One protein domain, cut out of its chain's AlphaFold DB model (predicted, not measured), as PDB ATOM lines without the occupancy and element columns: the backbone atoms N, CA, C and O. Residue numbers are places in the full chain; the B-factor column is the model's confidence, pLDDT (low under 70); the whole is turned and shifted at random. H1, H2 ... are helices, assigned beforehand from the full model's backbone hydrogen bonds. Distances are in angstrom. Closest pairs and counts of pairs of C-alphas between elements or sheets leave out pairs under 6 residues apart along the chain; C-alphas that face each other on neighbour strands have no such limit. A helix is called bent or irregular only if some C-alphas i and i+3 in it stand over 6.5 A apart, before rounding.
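Overview. This is residues 612 to 784 of the 785 residues of the protein "Rapamycin-insensitive companion of mTOR" of Toxocara canis (UniProt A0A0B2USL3). Picture an elongated slab of helices in two crossed layers: H2, H6 and H9 stand side by side in a row with H6 in the middle, and H4 and H7, themselves side by side, cross over that row. H1 and H3 make one end of the slab; toward the other end H10 and then H11 lie along one long side and the short H5 and H8 along the opposite long side, with the loop of residues 730 to 741 leading from H7 to H8. The printed part has 173 residues with eleven named helices, H1 to H11 in order along the chain, and no named strand; the class is all helix. It is compact, with a radius of gyration of the C-alphas of 17.0 A, and its spans are 61 by 33 by 21 A.

Along the chain. Find C-alpha 612 at (60.471, 13.540, 22.054); there H1 begins and runs through residues 612 to 630, 23.8 A long, with a kink of 62 degrees near residue 619. H1 is irregular, for C-alphas 613 and 616 are 9.6 A apart. Next come H2, residues 639 to 650, 16.2 A, and H3, residues 655 to 661. H4, residues 664 to 677, is 19.9 A long, and H5 is four residues, 683 to 686. Look for C-alpha 692 at (44.508, -15.722, 19.239), where H6 sets out through residues 692 to 709, 25.9 A. H6 is neither bent nor irregular, but only just: C-alphas 704 and 707 are 6.4 A apart. H7, residues 713 to 729, measures 24.2 A. H8 holds residues 742 to 747, H9 residues 752 to 762 over 15.3 A, and H10 residues 764 to 772 over 13.1 A. H11, residues 775 to 781, ends at C-alpha 781, (19.016, -16.853, 3.060).

Arrangement. Start at the hub, H6, which touches five other helices. H2 touches it at a shallow tilt of 31 degrees, the same way, with Asp 643 and Cys 697 the closest C-alphas at 5.7 A. H9 touches H6 too, the same way, at a shallow tilt of 33 degrees, only just short of steep; C-alphas 699 and 756 are closest at 5.1 A. H4 touches residues 698 to 705 of H6 at a steep tilt of 47 degrees, opposite ways, closest at C-alphas 677 and 698, 7.5 A. H7 touches H6 only at the corner, C-alphas 709 and 716 being closest at 4.6 A. H10 and H6 only just touch, only at their ends, with 3 pairs of C-alphas within 8 A; those of Met 706 and Gly 766 are closest at 6.7 A. Now step outward. H4 and H7 touch at a shallow tilt of 7 degrees, the same way, closest at C-alphas 671 and 718, 6.9 A. H1 and H2 form a helical hairpin at a steep tilt of 44 degrees, C-alphas 630 and 641 closest at 5.3 A. Residues 616 to 620 of H1 touch H3, with C-alphas 616 and 656 closest at 6.2 A. Residues 723 to 727 of H7 touch H11, C-alphas 727 and 775 closest at 5.9 A. H5 touches H4 only at the corner, C-alphas 676 and 683 closest at 5.5 A. H8 touches no helix. Every O i to N i+4 pair is within hydrogen-bond range in H2, H4, H7, H8, H9, H10 and H11, against 12 of 15 in H1, 2 of 3 in H3 and 12 of 14 in H6; H5 is too short for such a pair.

Size, cuts and confidence. The two farthest C-alphas, those of Arg 613 and Leu 784, are 62.2 A apart. The printed part has no cut. The link from H7 to H8, 12 residues, is long. Mean pLDDT of the printed part is 78.0, with residues 612 to 621, 633 to 635, 652 to 661, 736 and 779 to 784 under 70.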
ATOM      1  N   ARG A 612      61.224  12.297  22.359       49.75
ATOM      2  CA  ARG A 612      60.471  13.540  22.054       49.75
ATOM      3  C   ARG A 612      61.323  14.616  21.360       49.75
ATOM      4  O   ARG A 612      60.775  15.584  20.843       49.75
ATOM      5  N   ARG A 613      62.652  14.462  21.361       46.81
ATOM      6  CA  ARG A 613      63.618  15.390  20.754       46.81
ATOM      7  C   ARG A 613      63.713  15.277  19.225       46.81
ATOM      8  O   ARG A 613      64.228  16.203  18.610       46.81
ATOM      9  N   GLY A 614      63.227  14.187  18.618       50.16
ATOM     10  CA  GLY A 614      63.377  13.890  17.182       50.16
ATOM     11  C   GLY A 614      62.263  14.386  16.246       50.16
ATOM     12  O   GLY A 614      62.320  14.088  15.053       50.16
ATOM     13  N   GLY A 615      61.256  15.109  16.755       57.19
ATOM     14  CA  GLY A 615      60.146  15.654  15.953       57.19
ATOM     15  C   GLY A 615      59.358  14.612  15.134       57.19
ATOM     16  O   GLY A 615      59.511  13.406  15.325       57.19
ATOM     17  N   GLU A 616      58.518  15.085  14.201       55.00
ATOM     18  CA  GLU A 616      57.739  14.250  13.258       55.00
ATOM     19  C   GLU A 616      58.632  13.268  12.465       55.00
ATOM     20  O   GLU A 616      58.247  12.125  12.244       55.00
ATOM     21  N   SER A 617      59.885  13.643  12.174       57.00
ATOM     22  CA  SER A 617      60.868  12.793  11.483       57.00
ATOM     23  C   SER A 617      61.258  11.510  12.228       57.00
ATOM     24  O   SER A 617      61.620  10.520  11.592       57.00
ATOM     25  N   GLY A 618      61.197  11.500  13.565       63.28
ATOM     26  CA  GLY A 618      61.491  10.305  14.363       63.28
ATOM     27  C   GLY A 618      60.392   9.242  14.271       63.28
ATOM     28  O   GLY A 618      60.686   8.048  14.259       63.28
ATOM     29  N   ILE A 619      59.133   9.677  14.149       64.88
ATOM     30  CA  ILE A 619      57.969   8.798  13.963       64.88
ATOM     31  C   ILE A 619      58.004   8.190  12.553       64.88
ATOM     32  O   ILE A 619      57.795   6.987  12.397       64.88
ATOM     33  N   ASP A 620      58.356   8.995  11.551       63.94
ATOM     34  CA  ASP A 620      58.399   8.587  10.142       63.94
ATOM     35  C   ASP A 620      59.455   7.497   9.880       63.94
ATOM     36  O   ASP A 620      59.186   6.495   9.211       63.94
ATOM     37  N   LEU A 621      60.656   7.641  10.459       67.69
ATOM     38  CA  LEU A 621      61.713   6.622  10.401       67.69
ATOM     39  C   LEU A 621      61.331   5.351  11.172       67.69
ATOM     40  O   LEU A 621      61.581   4.248  10.684       67.69
ATOM     41  N   CYS A 622      60.701   5.495  12.340       72.38
ATOM     42  CA  CYS A 622      60.271   4.376  13.179       72.38
ATOM     43  C   CYS A 622      59.203   3.522  12.481       72.38
ATOM     44  O   CYS A 622      59.350   2.306  12.393       72.38
ATOM     45  N   ILE A 623      58.172   4.141  11.900       73.06
ATOM     46  CA  ILE A 623      57.106   3.418  11.193       73.06
ATOM     47  C   ILE A 623      57.640   2.756   9.929       73.06
ATOM     48  O   ILE A 623      57.277   1.619   9.636       73.06
ATOM     49  N   HIS A 624      58.527   3.423   9.188       73.75
ATOM     50  CA  HIS A 624      59.158   2.806   8.026       73.75
ATOM     51  C   HIS A 624      60.006   1.587   8.390       73.75
ATOM     52  O   HIS A 624      59.870   0.551   7.741       73.75
ATOM     53  N   ASP A 625      60.835   1.688   9.426       77.69
ATOM     54  CA  ASP A 625      61.649   0.575   9.917       77.69
ATOM     55  C   ASP A 625      60.776  -0.578  10.442       77.69
ATOM     56  O   ASP A 625      61.019  -1.739  10.117       77.69
ATOM     57  N   MET A 626      59.697  -0.274  11.170       76.31
ATOM     58  CA  MET A 626      58.763  -1.283  11.676       76.31
ATOM     59  C   MET A 626      57.952  -1.959  10.565       76.31
ATOM     60  O   MET A 626      57.787  -3.174  10.609       76.31
ATOM     61  N   ILE A 627      57.492  -1.224   9.545       78.50
ATOM     62  CA  ILE A 627      56.805  -1.824   8.388       78.50
ATOM     63  C   ILE A 627      57.749  -2.775   7.649       78.50
ATOM     64  O   ILE A 627      57.351  -3.892   7.332       78.50
ATOM     65  N   VAL A 628      59.009  -2.391   7.426       79.00
ATOM     66  CA  VAL A 628      59.995  -3.276   6.783       79.00
ATOM     67  C   VAL A 628      60.311  -4.498   7.652       79.00
ATOM     68  O   VAL A 628      60.436  -5.599   7.133       79.00
ATOM     69  N   LYS A 629      60.392  -4.334   8.976       79.94
ATOM     70  CA  LYS A 629      60.635  -5.428   9.932       79.94
ATOM     71  C   LYS A 629      59.403  -6.297  10.206       79.94
ATOM     72  O   LYS A 629      59.538  -7.309  10.886       79.94
ATOM     73  N   SER A 630      58.219  -5.904   9.743       77.50
ATOM     74  CA  SER A 630      56.975  -6.647   9.979       77.50
ATOM     75  C   SER A 630      56.853  -7.906   9.117       77.50
ATOM     76  O   SER A 630      56.177  -8.851   9.524       77.50
ATOM     77  N   ILE A 631      57.542  -7.932   7.971       78.06
ATOM     78  CA  ILE A 631      57.534  -9.028   6.999       78.06
ATOM     79  C   ILE A 631      58.957  -9.581   6.894       78.06
ATOM     80  O   ILE A 631      59.890  -8.846   6.567       78.06
ATOM     81  N   ASP A 632      59.131 -10.868   7.185       74.94
ATOM     82  CA  ASP A 632      60.412 -11.552   7.016       74.94
ATOM     83  C   ASP A 632      60.736 -11.813   5.540       74.94
ATOM     84  O   ASP A 632      59.864 -11.792   4.671       74.94
ATOM     85  N   LEU A 633      62.013 -12.086   5.254       62.06
ATOM     86  CA  LEU A 633      62.498 -12.406   3.904       62.06
ATOM     87  C   LEU A 633      61.799 -13.642   3.302       62.06
ATOM     88  O   LEU A 633      61.679 -13.735   2.083       62.06
ATOM     89  N   ASP A 634      61.284 -14.528   4.158       61.81
ATOM     90  CA  ASP A 634      60.521 -15.728   3.795       61.81
ATOM     91  C   ASP A 634      59.002 -15.474   3.661       61.81
ATOM     92  O   ASP A 634      58.225 -16.405   3.459       61.81
ATOM     93  N   GLY A 635      58.548 -14.221   3.796       66.06
ATOM     94  CA  GLY A 635      57.133 -13.844   3.696       66.06
ATOM     95  C   GLY A 635      56.294 -14.138   4.947       66.06
ATOM     96  O   GLY A 635      55.073 -13.996   4.907       66.06
ATOM     97  N   GLN A 636      56.920 -14.529   6.063       76.00
ATOM     98  CA  GLN A 636      56.238 -14.711   7.347       76.00
ATOM     99  C   GLN A 636      56.058 -13.380   8.089       76.00
ATOM    100  O   GLN A 636      56.903 -12.488   8.029       76.00
ATOM    101  N   LEU A 637      54.929 -13.240   8.786       81.12
ATOM    102  CA  LEU A 637      54.566 -12.025   9.515       81.12
ATOM    103  C   LEU A 637      55.051 -12.093  10.963       81.12
ATOM    104  O   LEU A 637      54.695 -13.009  11.706       81.12
ATOM    105  N   ARG A 638      55.785 -11.070  11.409       83.12
ATOM    106  CA  ARG A 638      56.134 -10.906  12.827       83.12
ATOM    107  C   ARG A 638      55.019 -10.177  13.566       83.12
ATOM    108  O   ARG A 638      55.012  -8.947  13.635       83.12
ATOM    109  N   TRP A 639      54.099 -10.937  14.156       82.81
ATOM    110  CA  TRP A 639      52.883 -10.411  14.790       82.81
ATOM    111  C   TRP A 639      53.122  -9.325  15.846       82.81
ATOM    112  O   TRP A 639      52.360  -8.368  15.903       82.81
ATOM    113  N   SER A 640      54.198  -9.402  16.635       80.75
ATOM    114  CA  SER A 640      54.527  -8.373  17.637       80.75
ATOM    115  C   SER A 640      54.882  -7.015  17.015       80.75
ATOM    116  O   SER A 640      54.522  -5.968  17.551       80.75
ATOM    117  N   VAL A 641      55.556  -7.022  15.862       81.62
ATOM    118  CA  VAL A 641      55.900  -5.807  15.108       81.62
ATOM    119  C   VAL A 641      54.677  -5.293  14.349       81.62
ATOM    120  O   VAL A 641      54.438  -4.088  14.339       81.62
ATOM    121  N   VAL A 642      53.874  -6.196  13.773       82.56
ATOM    122  CA  VAL A 642      52.588  -5.872  13.126       82.56
ATOM    123  C   VAL A 642      51.655  -5.163  14.108       82.56
ATOM    124  O   VAL A 642      51.127  -4.103  13.781       82.56
ATOM    125  N   ASP A 643      51.496  -5.695  15.321       81.06
ATOM    126  CA  ASP A 643      50.672  -5.094  16.373       81.06
ATOM    127  C   ASP A 643      51.143  -3.675  16.717       81.06
ATOM    128  O   ASP A 643      50.330  -2.752  16.782       81.06
ATOM    129  N   GLY A 644      52.461  -3.476  16.838       76.44
ATOM    130  CA  GLY A 644      53.060  -2.163  17.073       76.44
ATOM    131  C   GLY A 644      52.826  -1.167  15.930       76.44
ATOM    132  O   GLY A 644      52.499  -0.011  16.192       76.44
ATOM    133  N   VAL A 645      52.920  -1.599  14.666       81.12
ATOM    134  CA  VAL A 645      52.579  -0.755  13.502       81.12
ATOM    135  C   VAL A 645      51.099  -0.375  13.531       81.12
ATOM    136  O   VAL A 645      50.763   0.789  13.324       81.12
ATOM    137  N   LEU A 646      50.207  -1.326  13.820       81.06
ATOM    138  CA  LEU A 646      48.767  -1.074  13.886       81.06
ATOM    139  C   LEU A 646      48.400  -0.123  15.034       81.06
ATOM    140  O   LEU A 646      47.624   0.799  14.804       81.06
ATOM    141  N   GLN A 647      48.995  -0.278  16.223       78.50
ATOM    142  CA  GLN A 647      48.815   0.653  17.351       78.50
ATOM    143  C   GLN A 647      49.250   2.073  16.989       78.50
ATOM    144  O   GLN A 647      48.549   3.034  17.297       78.50
ATOM    145  N   LEU A 648      50.385   2.222  16.299       74.44
ATOM    146  CA  LEU A 648      50.857   3.527  15.836       74.44
ATOM    147  C   LEU A 648      49.914   4.134  14.790       74.44
ATOM    148  O   LEU A 648      49.630   5.330  14.845       74.44
ATOM    149  N   LEU A 649      49.395   3.323  13.865       75.75
ATOM    150  CA  LEU A 649      48.450   3.774  12.845       75.75
ATOM    151  C   LEU A 649      47.060   4.102  13.411       75.75
ATOM    152  O   LEU A 649      46.364   4.898  12.787       75.75
ATOM    153  N   GLU A 650      46.665   3.577  14.574       74.06
ATOM    154  CA  GLU A 650      45.424   3.946  15.282       74.06
ATOM    155  C   GLU A 650      45.473   5.341  15.933       74.06
ATOM    156  O   GLU A 650      44.432   5.915  16.255       74.06
ATOM    157  N   LEU A 651      46.659   5.928  16.130       71.81
ATOM    158  CA  LEU A 651      46.798   7.239  16.768       71.81
ATOM    159  C   LEU A 651      46.421   8.369  15.792       71.81
ATOM    160  O   LEU A 651      47.154   8.669  14.859       71.81
ATOM    161  N   ASP A 652      45.305   9.059  16.033       58.41
ATOM    162  CA  ASP A 652      44.827  10.162  15.171       58.41
ATOM    163  C   ASP A 652      45.503  11.525  15.425       58.41
ATOM    164  O   ASP A 652      45.169  12.524  14.794       58.41
ATOM    165  N   ASN A 653      46.453  11.597  16.359       57.44
ATOM    166  CA  ASN A 653      46.963  12.872  16.873       57.44
ATOM    167  C   ASN A 653      48.105  13.501  16.046       57.44
ATOM    168  O   ASN A 653      48.521  14.611  16.374       57.44
ATOM    169  N   PHE A 654      48.635  12.835  15.011       57.84
ATOM    170  CA  PHE A 654      49.844  13.288  14.302       57.84
ATOM    171  C   PHE A 654      49.635  13.439  12.790       57.84
ATOM    172  O   PHE A 654      49.198  12.512  12.110       57.84
ATOM    173  N   ALA A 655      50.019  14.599  12.244       56.22
ATOM    174  CA  ALA A 655      49.909  14.905  10.815       56.22
ATOM    175  C   ALA A 655      50.838  14.045   9.937       56.22
ATOM    176  O   ALA A 655      50.522  13.780   8.776       56.22
ATOM    177  N   SER A 656      51.964  13.568  10.476       58.91
ATOM    178  CA  SER A 656      52.892  12.705   9.735       58.91
ATOM    179  C   SER A 656      52.333  11.289   9.516       58.91
ATOM    180  O   SER A 656      52.474  10.726   8.428       58.91
ATOM    181  N   LEU A 657      51.545  10.769  10.466       61.09
ATOM    182  CA  LEU A 657      50.819   9.500  10.327       61.09
ATOM    183  C   LEU A 657      49.816   9.529   9.173       61.09
ATOM    184  O   LEU A 657      49.652   8.523   8.488       61.09
ATOM    185  N   PHE A 658      49.197  10.681   8.905       62.53
ATOM    186  CA  PHE A 658      48.326  10.854   7.743       62.53
ATOM    187  C   PHE A 658      49.088  10.588   6.436       62.53
ATOM    188  O   PHE A 658      48.635   9.802   5.610       62.53
ATOM    189  N   ARG A 659      50.300  11.141   6.271       63.62
ATOM    190  CA  ARG A 659      51.130  10.897   5.073       63.62
ATOM    191  C   ARG A 659      51.516   9.426   4.919       63.62
ATOM    192  O   ARG A 659      51.528   8.912   3.803       63.62
ATOM    193  N   HIS A 660      51.802   8.741   6.024       67.94
ATOM    194  CA  HIS A 660      52.157   7.322   5.997       67.94
ATOM    195  C   HIS A 660      50.966   6.402   5.726       67.94
ATOM    196  O   HIS A 660      51.140   5.430   4.993       67.94
ATOM    197  N   ARG A 661      49.765   6.731   6.222       69.81
ATOM    198  CA  ARG A 661      48.514   6.015   5.904       69.81
ATOM    199  C   ARG A 661      48.218   6.004   4.392       69.81
ATOM    200  O   ARG A 661      47.623   5.048   3.914       69.81
ATOM    201  N   HIS A 662      48.689   7.013   3.655       70.75
ATOM    202  CA  HIS A 662      48.533   7.161   2.198       70.75
ATOM    203  C   HIS A 662      49.772   6.722   1.382       70.75
ATOM    204  O   HIS A 662      49.837   6.923   0.170       70.75
ATOM    205  N   SER A 663      50.790   6.136   2.024       79.00
ATOM    206  CA  SER A 663      52.019   5.687   1.354       79.00
ATOM    207  C   SER A 663      51.839   4.330   0.668       79.00
ATOM    208  O   SER A 663      51.258   3.410   1.244       79.00
ATOM    209  N   ASP A 664      52.466   4.138  -0.499       77.31
ATOM    210  CA  ASP A 664      52.477   2.845  -1.207       77.31
ATOM    211  C   ASP A 664      53.048   1.697  -0.357       77.31
ATOM    212  O   ASP A 664      52.635   0.550  -0.498       77.31
ATOM    213  N   ARG A 665      53.949   1.997   0.589       78.94
ATOM    214  CA  ARG A 665      54.477   1.001   1.538       78.94
ATOM    215  C   ARG A 665      53.421   0.529   2.537       78.94
ATOM    216  O   ARG A 665      53.387  -0.647   2.878       78.94
ATOM    217  N   CYS A 666      52.561   1.437   2.998       80.81
ATOM    218  CA  CYS A 666      51.454   1.107   3.892       80.81
ATOM    219  C   CYS A 666      50.366   0.335   3.136       80.81
ATOM    220  O   CYS A 666      49.822  -0.640   3.652       80.81
ATOM    221  N   HIS A 667      50.105   0.705   1.879       84.31
ATOM    222  CA  HIS A 667      49.225  -0.060   1.001       84.31
ATOM    223  C   HIS A 667      49.748  -1.483   0.756       84.31
ATOM    224  O   HIS A 667      48.992  -2.440   0.910       84.31
ATOM    225  N   PHE A 668      51.044  -1.644   0.464       83.75
ATOM    226  CA  PHE A 668      51.679  -2.959   0.322       83.75
ATOM    227  C   PHE A 668      51.577  -3.787   1.612       83.75
ATOM    228  O   PHE A 668      51.185  -4.948   1.562       83.75
ATOM    229  N   PHE A 669      51.847  -3.178   2.768       86.56
ATOM    230  CA  PHE A 669      51.690  -3.818   4.077       86.56
ATOM    231  C   PHE A 669      50.265  -4.349   4.304       86.56
ATOM    232  O   PHE A 669      50.092  -5.525   4.618       86.56
ATOM    233  N   PHE A 670      49.233  -3.528   4.078       86.50
ATOM    234  CA  PHE A 670      47.842  -3.974   4.209       86.50
ATOM    235  C   PHE A 670      47.431  -4.987   3.136       86.50
ATOM    236  O   PHE A 670      46.655  -5.887   3.435       86.50
ATOM    237  N   SER A 671      47.966  -4.891   1.917       86.88
ATOM    238  CA  SER A 671      47.734  -5.883   0.863       86.88
ATOM    239  C   SER A 671      48.264  -7.264   1.263       86.88
ATOM    240  O   SER A 671      47.537  -8.245   1.125       86.88
ATOM    241  N   GLN A 672      49.471  -7.340   1.835       86.00
ATOM    242  CA  GLN A 672      50.046  -8.594   2.337       86.00
ATOM    243  C   GLN A 672      49.278  -9.141   3.549       86.00
ATOM    244  O   GLN A 672      48.976 -10.331   3.601       86.00
ATOM    245  N   LEU A 673      48.895  -8.274   4.495       86.00
ATOM    246  CA  LEU A 673      48.093  -8.677   5.656       86.00
ATOM    247  C   LEU A 673      46.710  -9.202   5.259       86.00
ATOM    248  O   LEU A 673      46.291 -10.250   5.741       86.00
ATOM    249  N   ILE A 674      45.993  -8.492   4.383       88.81
ATOM    250  CA  ILE A 674      44.668  -8.920   3.925       88.81
ATOM    251  C   ILE A 674      44.795 -10.212   3.117       88.81
ATOM    252  O   ILE A 674      44.009 -11.120   3.348       88.81
ATOM    253  N   HIS A 675      45.813 -10.342   2.255       88.56
ATOM    254  CA  HIS A 675      46.064 -11.575   1.506       88.56
ATOM    255  C   HIS A 675      46.280 -12.786   2.422       88.56
ATOM    256  O   HIS A 675      45.693 -13.835   2.174       88.56
ATOM    257  N   TYR A 676      47.048 -12.628   3.506       87.38
ATOM    258  CA  TYR A 676      47.242 -13.675   4.514       87.38
ATOM    259  C   TYR A 676      45.918 -14.139   5.144       87.38
ATOM    260  O   TYR A 676      45.718 -15.334   5.362       87.38
ATOM    261  N   PHE A 677      44.995 -13.205   5.401       87.12
ATOM    262  CA  PHE A 677      43.666 -13.503   5.937       87.12
ATOM    263  C   PHE A 677      42.624 -13.853   4.865       87.12
ATOM    264  O   PHE A 677      41.496 -14.169   5.224       87.12
ATOM    265  N   THR A 678      42.932 -13.826   3.568       88.88
ATOM    266  CA  THR A 678      41.947 -14.186   2.538       88.88
ATOM    267  C   THR A 678      41.670 -15.696   2.579       88.88
ATOM    268  O   THR A 678      42.625 -16.471   2.464       88.88
ATOM    269  N   PRO A 679      40.402 -16.148   2.686       85.06
ATOM    270  CA  PRO A 679      40.050 -17.569   2.752       85.06
ATOM    271  C   PRO A 679      40.669 -18.428   1.641       85.06
ATOM    272  O   PRO A 679      41.221 -19.489   1.934       85.06
ATOM    273  N   SER A 680      40.636 -17.968   0.386       83.81
ATOM    274  CA  SER A 680      41.215 -18.691  -0.758       83.81
ATOM    275  C   SER A 680      42.739 -18.830  -0.732       83.81
ATOM    276  O   SER A 680      43.264 -19.739  -1.375       83.81
ATOM    277  N   SER A 681      43.458 -17.994   0.028       83.88
ATOM    278  CA  SER A 681      44.912 -18.127   0.193       83.88
ATOM    279  C   SER A 681      45.288 -19.368   1.009       83.88
ATOM    280  O   SER A 681      46.370 -19.923   0.835       83.88
ATOM    281  N   GLY A 682      44.413 -19.797   1.929       79.81
ATOM    282  CA  GLY A 682      44.675 -20.882   2.877       79.81
ATOM    283  C   GLY A 682      45.820 -20.622   3.872       79.81
ATOM    284  O   GLY A 682      46.049 -21.463   4.739       79.81
ATOM    285  N   LEU A 683      46.511 -19.477   3.790       82.94
ATOM    286  CA  LEU A 683      47.721 -19.171   4.563       82.94
ATOM    287  C   LEU A 683      47.434 -19.043   6.059       82.94
ATOM    288  O   LEU A 683      48.197 -19.561   6.873       82.94
ATOM    289  N   PHE A 684      46.318 -18.404   6.417       83.75
ATOM    290  CA  PHE A 684      45.878 -18.311   7.805       83.75
ATOM    291  C   PHE A 684      45.612 -19.694   8.409       83.75
ATOM    292  O   PHE A 684      46.166 -20.008   9.452       83.75
ATOM    293  N   LEU A 685      44.835 -20.553   7.737       82.44
ATOM    294  CA  LEU A 685      44.514 -21.886   8.264       82.44
ATOM    295  C   LEU A 685      45.735 -22.811   8.344       82.44
ATOM    296  O   LEU A 685      45.815 -23.624   9.258       82.44
ATOM    297  N   ALA A 686      46.664 -22.710   7.390       81.00
ATOM    298  CA  ALA A 686      47.871 -23.533   7.365       81.00
ATOM    299  C   ALA A 686      48.864 -23.163   8.479       81.00
ATOM    300  O   ALA A 686      49.557 -24.038   8.992       81.00
ATOM    301  N   ASN A 687      48.911 -21.882   8.852       79.94
ATOM    302  CA  ASN A 687      49.860 -21.342   9.826       79.94
ATOM    303  C   ASN A 687      49.219 -21.030  11.189       79.94
ATOM    304  O   ASN A 687      49.872 -20.415  12.030       79.94
ATOM    305  N   PHE A 688      47.955 -21.406  11.411       79.75
ATOM    306  CA  PHE A 688      47.281 -21.170  12.683       79.75
ATOM    307  C   PHE A 688      47.769 -22.174  13.732       79.75
ATOM    308  O   PHE A 688      47.471 -23.366  13.671       79.75
ATOM    309  N   ASP A 689      48.509 -21.676  14.712       73.19
ATOM    310  CA  ASP A 689      49.113 -22.428  15.816       73.19
ATOM    311  C   ASP A 689      48.219 -22.501  17.068       73.19
ATOM    312  O   ASP A 689      48.583 -23.125  18.064       73.19
ATOM    313  N   GLY A 690      47.031 -21.890  17.020       70.75
ATOM    314  CA  GLY A 690      46.133 -21.756  18.167       70.75
ATOM    315  C   GLY A 690      46.258 -20.420  18.901       70.75
ATOM    316  O   GLY A 690      45.417 -20.142  19.762       70.75
ATOM    317  N   ASP A 691      47.235 -19.573  18.555       75.00
ATOM    318  CA  ASP A 691      47.393 -18.256  19.166       75.00
ATOM    319  C   ASP A 691      46.371 -17.250  18.612       75.00
ATOM    320  O   ASP A 691      46.311 -16.922  17.421       75.00
ATOM    321  N   ARG A 692      45.556 -16.713  19.522       80.38
ATOM    322  CA  ARG A 692      44.508 -15.722  19.239       80.38
ATOM    323  C   ARG A 692      45.081 -14.330  18.947       80.38
ATOM    324  O   ARG A 692      44.353 -13.467  18.451       80.38
ATOM    325  N   PHE A 693      46.360 -14.096  19.240       82.06
ATOM    326  CA  PHE A 693      47.020 -12.808  19.025       82.06
ATOM    327  C   PHE A 693      47.049 -12.391  17.547       82.06
ATOM    328  O   PHE A 693      46.755 -11.236  17.225       82.06
ATOM    329  N   SER A 694      47.298 -13.337  16.635       84.12
ATOM    330  CA  SER A 694      47.267 -13.108  15.182       84.12
ATOM    331  C   SER A 694      45.893 -12.609  14.706       84.12
ATOM    332  O   SER A 694      45.784 -11.625  13.972       84.12
ATOM    333  N   VAL A 695      44.818 -13.223  15.208       86.06
ATOM    334  CA  VAL A 695      43.428 -12.854  14.907       86.06
ATOM    335  C   VAL A 695      43.087 -11.468  15.450       86.06
ATOM    336  O   VAL A 695      42.432 -10.682  14.762       86.06
ATOM    337  N   ALA A 696      43.546 -11.133  16.660       83.38
ATOM    338  CA  ALA A 696      43.361  -9.796  17.221       83.38
ATOM    339  C   ALA A 696      44.059  -8.720  16.380       83.38
ATOM    340  O   ALA A 696      43.454  -7.678  16.110       83.38
ATOM    341  N   CYS A 697      45.280  -8.993  15.906       84.31
ATOM    342  CA  CYS A 697      45.993  -8.125  14.968       84.31
ATOM    343  C   CYS A 697      45.202  -7.949  13.663       84.31
ATOM    344  O   CYS A 697      45.043  -6.826  13.193       84.31
ATOM    345  N   GLY A 698      44.628  -9.025  13.112       86.44
ATOM    346  CA  GLY A 698      43.759  -8.962  11.930       86.44
ATOM    347  C   GLY A 698      42.502  -8.111  12.148       86.44
ATOM    348  O   GLY A 698      42.190  -7.233  11.341       86.44
ATOM    349  N   CYS A 699      41.811  -8.294  13.277       86.75
ATOM    350  CA  CYS A 699      40.647  -7.481  13.644       86.75
ATOM    351  C   CYS A 699      41.016  -5.995  13.773       86.75
ATOM    352  O   CYS A 699      40.266  -5.124  13.326       86.75
ATOM    353  N   ARG A 700      42.183  -5.697  14.357       83.50
ATOM    354  CA  ARG A 700      42.716  -4.334  14.450       83.50
ATOM    355  C   ARG A 700      43.054  -3.762  13.072       83.50
ATOM    356  O   ARG A 700      42.696  -2.623  12.789       83.50
ATOM    357  N   ALA A 701      43.665  -4.555  12.193       86.38
ATOM    358  CA  ALA A 701      44.001  -4.135  10.836       86.38
ATOM    359  C   ALA A 701      42.757  -3.680  10.062       86.38
ATOM    360  O   ALA A 701      42.754  -2.581   9.513       86.38
ATOM    361  N   PHE A 702      41.662  -4.448  10.102       87.06
ATOM    362  CA  PHE A 702      40.408  -4.023   9.476       87.06
ATOM    363  C   PHE A 702      39.840  -2.748  10.115       87.06
ATOM    364  O   PHE A 702      39.393  -1.864   9.390       87.06
ATOM    365  N   LYS A 703      39.933  -2.565  11.439       83.44
ATOM    366  CA  LYS A 703      39.512  -1.300  12.076       83.44
ATOM    367  C   LYS A 703      40.301  -0.084  11.588       83.44
ATOM    368  O   LYS A 703      39.714   0.986  11.450       83.44
ATOM    369  N   VAL A 704      41.593  -0.241  11.308       83.38
ATOM    370  CA  VAL A 704      42.459   0.836  10.799       83.38
ATOM    371  C   VAL A 704      42.239   1.096   9.306       83.38
ATOM    372  O   VAL A 704      42.249   2.248   8.878       83.38
ATOM    373  N   VAL A 705      42.018   0.051   8.504       85.31
ATOM    374  CA  VAL A 705      41.834   0.167   7.044       85.31
ATOM    375  C   VAL A 705      40.477   0.759   6.680       85.31
ATOM    376  O   VAL A 705      40.381   1.540   5.738       85.31
ATOM    377  N   MET A 706      39.421   0.431   7.424       84.25
ATOM    378  CA  MET A 706      38.058   0.828   7.067       84.25
ATOM    379  C   MET A 706      37.839   2.356   6.949       84.25
ATOM    380  O   MET A 706      37.196   2.774   5.981       84.25
ATOM    381  N   PRO A 707      38.393   3.220   7.827       80.56
ATOM    382  CA  PRO A 707      38.379   4.669   7.623       80.56
ATOM    383  C   PRO A 707      39.130   5.111   6.357       80.56
ATOM    384  O   PRO A 707      38.694   6.045   5.685       80.56
ATOM    385  N   LEU A 708      40.218   4.425   5.983       81.12
ATOM    386  CA  LEU A 708      41.011   4.729   4.781       81.12
ATOM    387  C   LEU A 708      40.271   4.385   3.485       81.12
ATOM    388  O   LEU A 708      40.444   5.080   2.485       81.12
ATOM    389  N   CYS A 709      39.387   3.384   3.504       80.88
ATOM    390  CA  CYS A 709      38.540   3.051   2.357       80.88
ATOM    391  C   CYS A 709      37.610   4.206   1.942       80.88
ATOM    392  O   CYS A 709      37.229   4.280   0.781       80.88
ATOM    393  N   THR A 710      37.254   5.117   2.859       77.06
ATOM    394  CA  THR A 710      36.439   6.300   2.515       77.06
ATOM    395  C   THR A 710      37.218   7.362   1.734       77.06
ATOM    396  O   THR A 710      36.614   8.200   1.069       77.06
ATOM    397  N   LEU A 711      38.552   7.326   1.814       78.00
ATOM    398  CA  LEU A 711      39.457   8.311   1.219       78.00
ATOM    399  C   LEU A 711      40.100   7.798  -0.076       78.00
ATOM    400  O   LEU A 711      40.337   8.577  -0.996       78.00
ATOM    401  N   GLU A 712      40.379   6.495  -0.159       81.88
ATOM    402  CA  GLU A 712      41.096   5.875  -1.274       81.88
ATOM    403  C   GLU A 712      40.404   4.604  -1.789       81.88
ATOM    404  O   GLU A 712      40.235   3.618  -1.066       81.88
ATOM    405  N   SER A 713      40.134   4.573  -3.098       82.75
ATOM    406  CA  SER A 713      39.505   3.429  -3.775       82.75
ATOM    407  C   SER A 713      40.368   2.162  -3.778       82.75
ATOM    408  O   SER A 713      39.837   1.055  -3.836       82.75
ATOM    409  N   ARG A 714      41.699   2.290  -3.674       85.38
ATOM    410  CA  ARG A 714      42.625   1.143  -3.632       85.38
ATOM    411  C   ARG A 714      42.399   0.264  -2.398       85.38
ATOM    412  O   ARG A 714      42.460  -0.957  -2.499       85.38
ATOM    413  N   TYR A 715      42.115   0.864  -1.241       84.88
ATOM    414  CA  TYR A 715      41.804   0.115  -0.017       84.88
ATOM    415  C   TYR A 715      40.384  -0.453  -0.039       84.88
ATOM    416  O   TYR A 715      40.170  -1.568   0.432       84.88
ATOM    417  N   GLU A 716      39.421   0.280  -0.611       86.69
ATOM    418  CA  GLU A 716      38.060  -0.230  -0.834       86.69
ATOM    419  C   GLU A 716      38.084  -1.514  -1.676       86.69
ATOM    420  O   GLU A 716      37.470  -2.506  -1.290       86.69
ATOM    421  N   GLN A 717      38.866  -1.544  -2.762       88.44
ATOM    422  CA  GLN A 717      39.012  -2.729  -3.612       88.44
ATOM    423  C   GLN A 717      39.589  -3.937  -2.861       88.44
ATOM    424  O   GLN A 717      39.084  -5.043  -3.039       88.44
ATOM    425  N   LEU A 718      40.599  -3.745  -2.002       87.62
ATOM    426  CA  LEU A 718      41.194  -4.833  -1.211       87.62
ATOM    427  C   LEU A 718      40.180  -5.465  -0.247       87.62
ATOM    428  O   LEU A 718      40.047  -6.688  -0.194       87.62
ATOM    429  N   VAL A 719      39.438  -4.638   0.497       88.00
ATOM    430  CA  VAL A 719      38.424  -5.131   1.443       88.00
ATOM    431  C   VAL A 719      37.239  -5.747   0.696       88.00
ATOM    432  O   VAL A 719      36.729  -6.789   1.103       88.00
ATOM    433  N   GLN A 720      36.827  -5.163  -0.432       89.38
ATOM    434  CA  GLN A 720      35.759  -5.714  -1.262       89.38
ATOM    435  C   GLN A 720      36.134  -7.085  -1.843       89.38
ATOM    436  O   GLN A 720      35.308  -7.992  -1.807       89.38
ATOM    437  N   GLN A 721      37.367  -7.261  -2.334       90.12
ATOM    438  CA  GLN A 721      37.868  -8.555  -2.813       90.12
ATOM    439  C   GLN A 721      37.855  -9.607  -1.702       90.12
ATOM    440  O   GLN A 721      37.359 -10.709  -1.921       90.12
ATOM    441  N   PHE A 722      38.314  -9.247  -0.501       91.62
ATOM    442  CA  PHE A 722      38.240 -10.117   0.672       91.62
ATOM    443  C   PHE A 722      36.794 -10.529   1.006       91.62
ATOM    444  O   PHE A 722      36.513 -11.707   1.216       91.62
ATOM    445  N   LEU A 723      35.848  -9.582   1.019       89.25
ATOM    446  CA  LEU A 723      34.440  -9.875   1.309       89.25
ATOM    447  C   LEU A 723      33.784 -10.748   0.227       89.25
ATOM    448  O   LEU A 723      33.021 -11.650   0.566       89.25
ATOM    449  N   CYS A 724      34.076 -10.503  -1.054       88.81
ATOM    450  CA  CYS A 724      33.607 -11.351  -2.151       88.81
ATOM    451  C   CYS A 724      34.174 -12.774  -2.042       88.81
ATOM    452  O   CYS A 724      33.418 -13.732  -2.183       88.81
ATOM    453  N   ASP A 725      35.458 -12.923  -1.703       88.25
ATOM    454  CA  ASP A 725      36.086 -14.229  -1.476       88.25
ATOM    455  C   ASP A 725      35.431 -14.983  -0.304       88.25
ATOM    456  O   ASP A 725      35.140 -16.178  -0.406       88.25
ATOM    457  N   CYS A 726      35.095 -14.284   0.785       86.38
ATOM    458  CA  CYS A 726      34.307 -14.847   1.883       86.38
ATOM    459  C   CYS A 726      32.930 -15.346   1.408       86.38
ATOM    460  O   CYS A 726      32.544 -16.464   1.742       86.38
ATOM    461  N   VAL A 727      32.201 -14.555   0.612       86.19
ATOM    462  CA  VAL A 727      30.886 -14.936   0.057       86.19
ATOM    463  C   VAL A 727      30.996 -16.178  -0.826       86.19
ATOM    464  O   VAL A 727      30.230 -17.122  -0.647       86.19
ATOM    465  N   GLU A 728      31.977 -16.214  -1.729       85.62
ATOM    466  CA  GLU A 728      32.209 -17.348  -2.625       85.62
ATOM    467  C   GLU A 728      32.561 -18.638  -1.879       85.62
ATOM    468  O   GLU A 728      32.254 -19.727  -2.363       85.62
ATOM    469  N   ASN A 729      33.232 -18.541  -0.728       83.75
ATOM    470  CA  ASN A 729      33.582 -19.688   0.110       83.75
ATOM    471  C   ASN A 729      32.449 -20.112   1.064       83.75
ATOM    472  O   ASN A 729      32.459 -21.247   1.542       83.75
ATOM    473  N   LEU A 730      31.467 -19.238   1.315       82.31
ATOM    474  CA  LEU A 730      30.255 -19.520   2.098       82.31
ATOM    475  C   LEU A 730      29.107 -20.107   1.253       82.31
ATOM    476  O   LEU A 730      28.054 -20.452   1.795       82.31
ATOM    477  N   GLU A 731      29.287 -20.248  -0.064       81.06
ATOM    478  CA  GLU A 731      28.304 -20.887  -0.941       81.06
ATOM    479  C   GLU A 731      28.075 -22.366  -0.589       81.06
ATOM    480  O   GLU A 731      29.004 -23.125  -0.310       81.06
ATOM    481  N   LEU A 732      26.814 -22.805  -0.693       73.12
ATOM    482  CA  LEU A 732      26.354 -24.136  -0.272       73.12
ATOM    483  C   LEU A 732      27.129 -25.303  -0.915       73.12
ATOM    484  O   LEU A 732      27.223 -26.384  -0.340       73.12
ATOM    485  N   THR A 733      27.684 -25.083  -2.107       73.06
ATOM    486  CA  THR A 733      28.477 -26.051  -2.879       73.06
ATOM    487  C   THR A 733      29.855 -26.311  -2.271       73.06
ATOM    488  O   THR A 733      30.373 -27.418  -2.409       73.06
ATOM    489  N   LYS A 734      30.435 -25.325  -1.573       76.75
ATOM    490  CA  LYS A 734      31.783 -25.388  -0.986       76.75
ATOM    491  C   LYS A 734      31.776 -25.684   0.517       76.75
ATOM    492  O   LYS A 734      32.826 -25.989   1.070       76.75
ATOM    493  N   LEU A 735      30.619 -25.694   1.183       74.94
ATOM    494  CA  LEU A 735      30.519 -25.981   2.627       74.94
ATOM    495  C   LEU A 735      30.878 -27.432   3.013       74.94
ATOM    496  O   LEU A 735      31.144 -27.712   4.180       74.94
ATOM    497  N   SER A 736      30.898 -28.375   2.067       69.75
ATOM    498  CA  SER A 736      31.216 -29.786   2.347       69.75
ATOM    499  C   SER A 736      32.722 -30.067   2.460       69.75
ATOM    500  O   SER A 736      33.120 -30.909   3.267       69.75
ATOM    501  N   SER A 737      33.558 -29.366   1.688       72.81
ATOM    502  CA  SER A 737      35.013 -29.596   1.603       72.81
ATOM    503  C   SER A 737      35.874 -28.327   1.625       72.81
ATOM    504  O   SER A 737      37.097 -28.429   1.661       72.81
ATOM    505  N   GLY A 738      35.266 -27.142   1.601       78.38
ATOM    506  CA  GLY A 738      35.956 -25.858   1.536       78.38
ATOM    507  C   GLY A 738      36.434 -25.326   2.889       78.38
ATOM    508  O   GLY A 738      36.381 -25.989   3.928       78.38
ATOM    509  N   VAL A 739      36.893 -24.074   2.864       79.56
ATOM    510  CA  VAL A 739      37.475 -23.354   4.010       79.56
ATOM    511  C   VAL A 739      36.504 -23.280   5.193       79.56
ATOM    512  O   VAL A 739      36.898 -23.561   6.322       79.56
ATOM    513  N   PHE A 740      35.219 -23.024   4.927       82.38
ATOM    514  CA  PHE A 740      34.139 -22.994   5.924       82.38
ATOM    515  C   PHE A 740      33.469 -24.356   6.156       82.38
ATOM    516  O   PHE A 740      32.323 -24.427   6.598       82.38
ATOM    517  N   SER A 741      34.155 -25.463   5.861       82.94
ATOM    518  CA  SER A 741      33.630 -26.781   6.214       82.94
ATOM    519  C   SER A 741      33.479 -26.924   7.735       82.94
ATOM    520  O   SER A 741      34.287 -26.379   8.496       82.94
ATOM    521  N   PRO A 742      32.496 -27.703   8.223       79.00
ATOM    522  CA  PRO A 742      32.272 -27.867   9.660       79.00
ATOM    523  C   PRO A 742      33.495 -28.453  10.385       79.00
ATOM    524  O   PRO A 742      33.695 -28.194  11.569       79.00
ATOM    525  N   LYS A 743      34.351 -29.203   9.676       80.50
ATOM    526  CA  LYS A 743      35.620 -29.712  10.212       80.50
ATOM    527  C   LYS A 743      36.625 -28.585  10.467       80.50
ATOM    528  O   LYS A 743      37.228 -28.548  11.534       80.50
ATOM    529  N   ASN A 744      36.773 -27.658   9.523       81.81
ATOM    530  CA  ASN A 744      37.728 -26.552   9.628       81.81
ATOM    531  C   ASN A 744      37.257 -25.468  10.605       81.81
ATOM    532  O   ASN A 744      38.074 -24.871  11.301       81.81
ATOM    533  N   ILE A 745      35.941 -25.250  10.702       82.69
ATOM    534  CA  ILE A 745      35.348 -24.332  11.683       82.69
ATOM    535  C   ILE A 745      35.635 -24.804  13.112       82.69
ATOM    536  O   ILE A 745      36.002 -23.987  13.950       82.69
ATOM    537  N   LEU A 746      35.518 -26.109  13.379       77.62
ATOM    538  CA  LEU A 746      35.751 -26.666  14.713       77.62
ATOM    539  C   LEU A 746      37.239 -26.847  15.051       77.62
ATOM    540  O   LEU A 746      37.604 -26.678  16.210       77.62
ATOM    541  N   ASN A 747      38.085 -27.191  14.069       74.50
ATOM    542  CA  ASN A 747      39.444 -27.678  14.348       74.50
ATOM    543  C   ASN A 747      40.585 -26.799  13.808       74.50
ATOM    544  O   ASN A 747      41.702 -26.935  14.291       74.50
ATOM    545  N   ALA A 748      40.348 -25.940  12.809       73.56
ATOM    546  CA  ALA A 748      41.416 -25.237  12.076       73.56
ATOM    547  C   ALA A 748      41.389 -23.705  12.245       73.56
ATOM    548  O   ALA A 748      42.125 -22.999  11.567       73.56
ATOM    549  N   GLY A 749      40.519 -23.166  13.107       77.00
ATOM    550  CA  GLY A 749      40.427 -21.719  13.342       77.00
ATOM    551  C   GLY A 749      39.617 -20.943  12.293       77.00
ATOM    552  O   GLY A 749      39.524 -19.721  12.387       77.00
ATOM    553  N   ALA A 750      38.945 -21.610  11.343       84.81
ATOM    554  CA  ALA A 750      38.116 -20.936  10.329       84.81
ATOM    555  C   ALA A 750      36.954 -20.119  10.932       84.81
ATOM    556  O   ALA A 750      36.432 -19.206  10.296       84.81
ATOM    557  N   MET A 751      36.577 -20.393  12.185       86.25
ATOM    558  CA  MET A 751      35.619 -19.577  12.931       86.25
ATOM    559  C   MET A 751      36.055 -18.109  13.088       86.25
ATOM    560  O   MET A 751      35.210 -17.218  13.130       86.25
ATOM    561  N   TYR A 752      37.360 -17.829  13.127       88.00
ATOM    562  CA  TYR A 752      37.878 -16.477  13.340       88.00
ATOM    563  C   TYR A 752      37.695 -15.549  12.132       88.00
ATOM    564  O   TYR A 752      37.718 -14.331  12.299       88.00
ATOM    565  N   TYR A 753      37.396 -16.077  10.938       89.06
ATOM    566  CA  TYR A 753      36.960 -15.241   9.813       89.06
ATOM    567  C   TYR A 753      35.683 -14.459  10.145       89.06
ATOM    568  O   TYR A 753      35.542 -13.306   9.742       89.06
ATOM    569  N   PHE A 754      34.782 -15.030  10.952       89.06
ATOM    570  CA  PHE A 754      33.591 -14.319  11.415       89.06
ATOM    571  C   PHE A 754      33.931 -13.195  12.408       89.06
ATOM    572  O   PHE A 754      33.248 -12.172  12.410       89.06
ATOM    573  N   ALA A 755      35.017 -13.314  13.182       87.62
ATOM    574  CA  ALA A 755      35.523 -12.216  14.012       87.62
ATOM    575  C   ALA A 755      36.087 -11.067  13.152       87.62
ATOM    576  O   ALA A 755      35.814  -9.899  13.429       87.62
ATOM    577  N   LEU A 756      36.800 -11.380  12.061       89.06
ATOM    578  CA  LEU A 756      37.294 -10.382  11.099       89.06
ATOM    579  C   LEU A 756      36.144  -9.646  10.391       89.06
ATOM    580  O   LEU A 756      36.155  -8.419  10.298       89.06
ATOM    581  N   ILE A 757      35.106 -10.375   9.967       89.12
ATOM    582  CA  ILE A 757      33.866  -9.783   9.432       89.12
ATOM    583  C   ILE A 757      33.188  -8.903  10.495       89.12
ATOM    584  O   ILE A 757      32.724  -7.804  10.188       89.12
ATOM    585  N   GLY A 758      33.183  -9.343  11.759       86.31
ATOM    586  CA  GLY A 758      32.732  -8.554  12.907       86.31
ATOM    587  C   GLY A 758      33.487  -7.228  13.074       86.31
ATOM    588  O   GLY A 758      32.889  -6.203  13.401       86.31
ATOM    589  N   ALA A 759      34.789  -7.203  12.775       85.94
ATOM    590  CA  ALA A 759      35.575  -5.971  12.792       85.94
ATOM    591  C   ALA A 759      35.139  -4.977  11.723       85.94
ATOM    592  O   ALA A 759      34.974  -3.790  12.018       85.94
ATOM    593  N   ILE A 760      34.876  -5.460  10.511       87.19
ATOM    594  CA  ILE A 760      34.365  -4.639   9.407       87.19
ATOM    595  C   ILE A 760      32.964  -4.104   9.750       87.19
ATOM    596  O   ILE A 760      32.689  -2.916   9.573       87.19
ATOM    597  N   SER A 761      32.090  -4.948  10.308       87.12
ATOM    598  CA  SER A 761      30.704  -4.589  10.642       87.12
ATOM    599  C   SER A 761      30.567  -3.575  11.783       87.12
ATOM    600  O   SER A 761      29.558  -2.861  11.853       87.12
ATOM    601  N   SER A 762      31.582  -3.462  12.648       84.44
ATOM    602  CA  SER A 762      31.607  -2.491  13.748       84.44
ATOM    603  C   SER A 762      31.517  -1.036  13.252       84.44
ATOM    604  O   SER A 762      30.898  -0.185  13.902       84.44
ATOM    605  N   GLN A 763      32.030  -0.754  12.049       82.88
ATOM    606  CA  GLN A 763      32.054   0.579  11.448       82.88
ATOM    607  C   GLN A 763      30.912   0.797  10.450       82.88
ATOM    608  O   GLN A 763      30.475  -0.119   9.756       82.88
ATOM    609  N   LYS A 764      30.427   2.044  10.335       83.12
ATOM    610  CA  LYS A 764      29.279   2.381   9.469       83.12
ATOM    611  C   LYS A 764      29.542   2.070   7.990       83.12
ATOM    612  O   LYS A 764      28.720   1.408   7.370       83.12
ATOM    613  N   PHE A 765      30.697   2.484   7.463       83.19
ATOM    614  CA  PHE A 765      31.062   2.249   6.061       83.19
ATOM    615  C   PHE A 765      31.247   0.754   5.742       83.19
ATOM    616  O   PHE A 765      30.895   0.298   4.658       83.19
ATOM    617  N   GLY A 766      31.712  -0.044   6.710       84.56
ATOM    618  CA  GLY A 766      31.831  -1.495   6.546       84.56
ATOM    619  C   GLY A 766      30.481  -2.191   6.393       84.56
ATOM    620  O   GLY A 766      30.354  -3.104   5.582       84.56
ATOM    621  N   ARG A 767      29.439  -1.715   7.090       85.31
ATOM    622  CA  ARG A 767      28.064  -2.213   6.906       85.31
ATOM    623  C   ARG A 767      27.536  -1.953   5.498       85.31
ATOM    624  O   ARG A 767      27.018  -2.874   4.875       85.31
ATOM    625  N   GLU A 768      27.750  -0.749   4.973       85.56
ATOM    626  CA  GLU A 768      27.375  -0.395   3.596       85.56
ATOM    627  C   GLU A 768      28.113  -1.271   2.565       85.56
ATOM    628  O   GLU A 768      27.527  -1.722   1.581       85.56
ATOM    629  N   MET A 769      29.392  -1.576   2.805       83.88
ATOM    630  CA  MET A 769      30.186  -2.437   1.925       83.88
ATOM    631  C   MET A 769      29.711  -3.899   1.932       83.88
ATOM    632  O   MET A 769      29.619  -4.515   0.873       83.88
ATOM    633  N   MET A 770      29.345  -4.444   3.096       85.94
ATOM    634  CA  MET A 770      28.796  -5.806   3.204       85.94
ATOM    635  C   MET A 770      27.421  -5.961   2.537       85.94
ATOM    636  O   MET A 770      27.095  -7.040   2.036       85.94
ATOM    637  N   GLU A 771      26.606  -4.900   2.512       84.62
ATOM    638  CA  GLU A 771      25.360  -4.878   1.735       84.62
ATOM    639  C   GLU A 771      25.649  -4.956   0.230       84.62
ATOM    640  O   GLU A 771      25.029  -5.758  -0.475       84.62
ATOM    641  N   ARG A 772      26.639  -4.192  -0.259       84.81
ATOM    642  CA  ARG A 772      27.058  -4.205  -1.674       84.81
ATOM    643  C   ARG A 772      27.596  -5.568  -2.114       84.81
ATOM    644  O   ARG A 772      27.306  -5.996  -3.229       84.81
ATOM    645  N   THR A 773      28.334  -6.266  -1.251       83.06
ATOM    646  CA  THR A 773      28.896  -7.598  -1.544       83.06
ATOM    647  C   THR A 773      27.918  -8.752  -1.305       83.06
ATOM    648  O   THR A 773      28.269  -9.903  -1.541       83.06
ATOM    649  N   ARG A 774      26.672  -8.472  -0.890       81.62
ATOM    650  CA  ARG A 774      25.612  -9.461  -0.593       81.62
ATOM    651  C   ARG A 774      25.926 -10.435   0.554       81.62
ATOM    652  O   ARG A 774      25.166 -11.383   0.752       81.62
ATOM    653  N   LEU A 775      26.950 -10.172   1.368       81.62
ATOM    654  CA  LEU A 775      27.313 -11.005   2.524       81.62
ATOM    655  C   LEU A 775      26.157 -11.127   3.540       81.62
ATOM    656  O   LEU A 775      25.875 -12.205   4.071       81.62
ATOM    657  N   LEU A 776      25.424 -10.034   3.775       77.75
ATOM    658  CA  LEU A 776      24.255 -10.050   4.666       77.75
ATOM    659  C   LEU A 776      23.098 -10.876   4.085       77.75
ATOM    660  O   LEU A 776      22.401 -11.575   4.816       77.75
ATOM    661  N   GLN A 777      22.927 -10.860   2.759       77.38
ATOM    662  CA  GLN A 777      21.898 -11.660   2.093       77.38
ATOM    663  C   GLN A 777      22.214 -13.155   2.203       77.38
ATOM    664  O   GLN A 777      21.307 -13.943   2.468       77.38
ATOM    665  N   THR A 778      23.487 -13.550   2.074       71.25
ATOM    666  CA  THR A 778      23.912 -14.943   2.285       71.25
ATOM    667  C   THR A 778      23.675 -15.431   3.713       71.25
ATOM    668  O   THR A 778      23.296 -16.587   3.882       71.25
ATOM    669  N   ALA A 779      23.789 -14.558   4.720       62.72
ATOM    670  CA  ALA A 779      23.429 -14.896   6.098       62.72
ATOM    671  C   ALA A 779      21.909 -15.114   6.250       62.72
ATOM    672  O   ALA A 779      21.483 -16.164   6.715       62.72
ATOM    673  N   THR A 780      21.077 -14.188   5.752       60.16
ATOM    674  CA  THR A 780      19.603 -14.281   5.882       60.16
ATOM    675  C   THR A 780      18.952 -15.401   5.062       60.16
ATOM    676  O   THR A 780      17.868 -15.874   5.396       60.16
ATOM    677  N   ARG A 781      19.580 -15.835   3.962       55.31
ATOM    678  CA  ARG A 781      19.016 -16.853   3.060       55.31
ATOM    679  C   ARG A 781      19.151 -18.273   3.623       55.31
ATOM    680  O   ARG A 781      18.400 -19.150   3.201       55.31
ATOM    681  N   ASN A 782      20.068 -18.475   4.570       50.12
ATOM    682  CA  ASN A 782      20.296 -19.755   5.237       50.12
ATOM    683  C   ASN A 782      19.361 -19.996   6.440       50.12
ATOM    684  O   ASN A 782      19.204 -21.147   6.824       50.12
ATOM    685  N   ASP A 783      18.666 -18.975   6.960       39.84
ATOM    686  CA  ASP A 783      17.669 -19.130   8.042       39.84
ATOM    687  C   ASP A 783      16.284 -19.615   7.551       39.84
ATOM    688  O   ASP A 783      15.397 -19.915   8.348       39.84
ATOM    689  N   LEU A 784      16.071 -19.704   6.231       32.88
ATOM    690  CA  LEU A 784      14.794 -20.095   5.610       32.88
ATOM    691  C   LEU A 784      14.779 -21.530   5.040       32.88
ATOM    692  O   LEU A 784      13.884 -21.854   4.251       32.88
TER     693      LEU A 784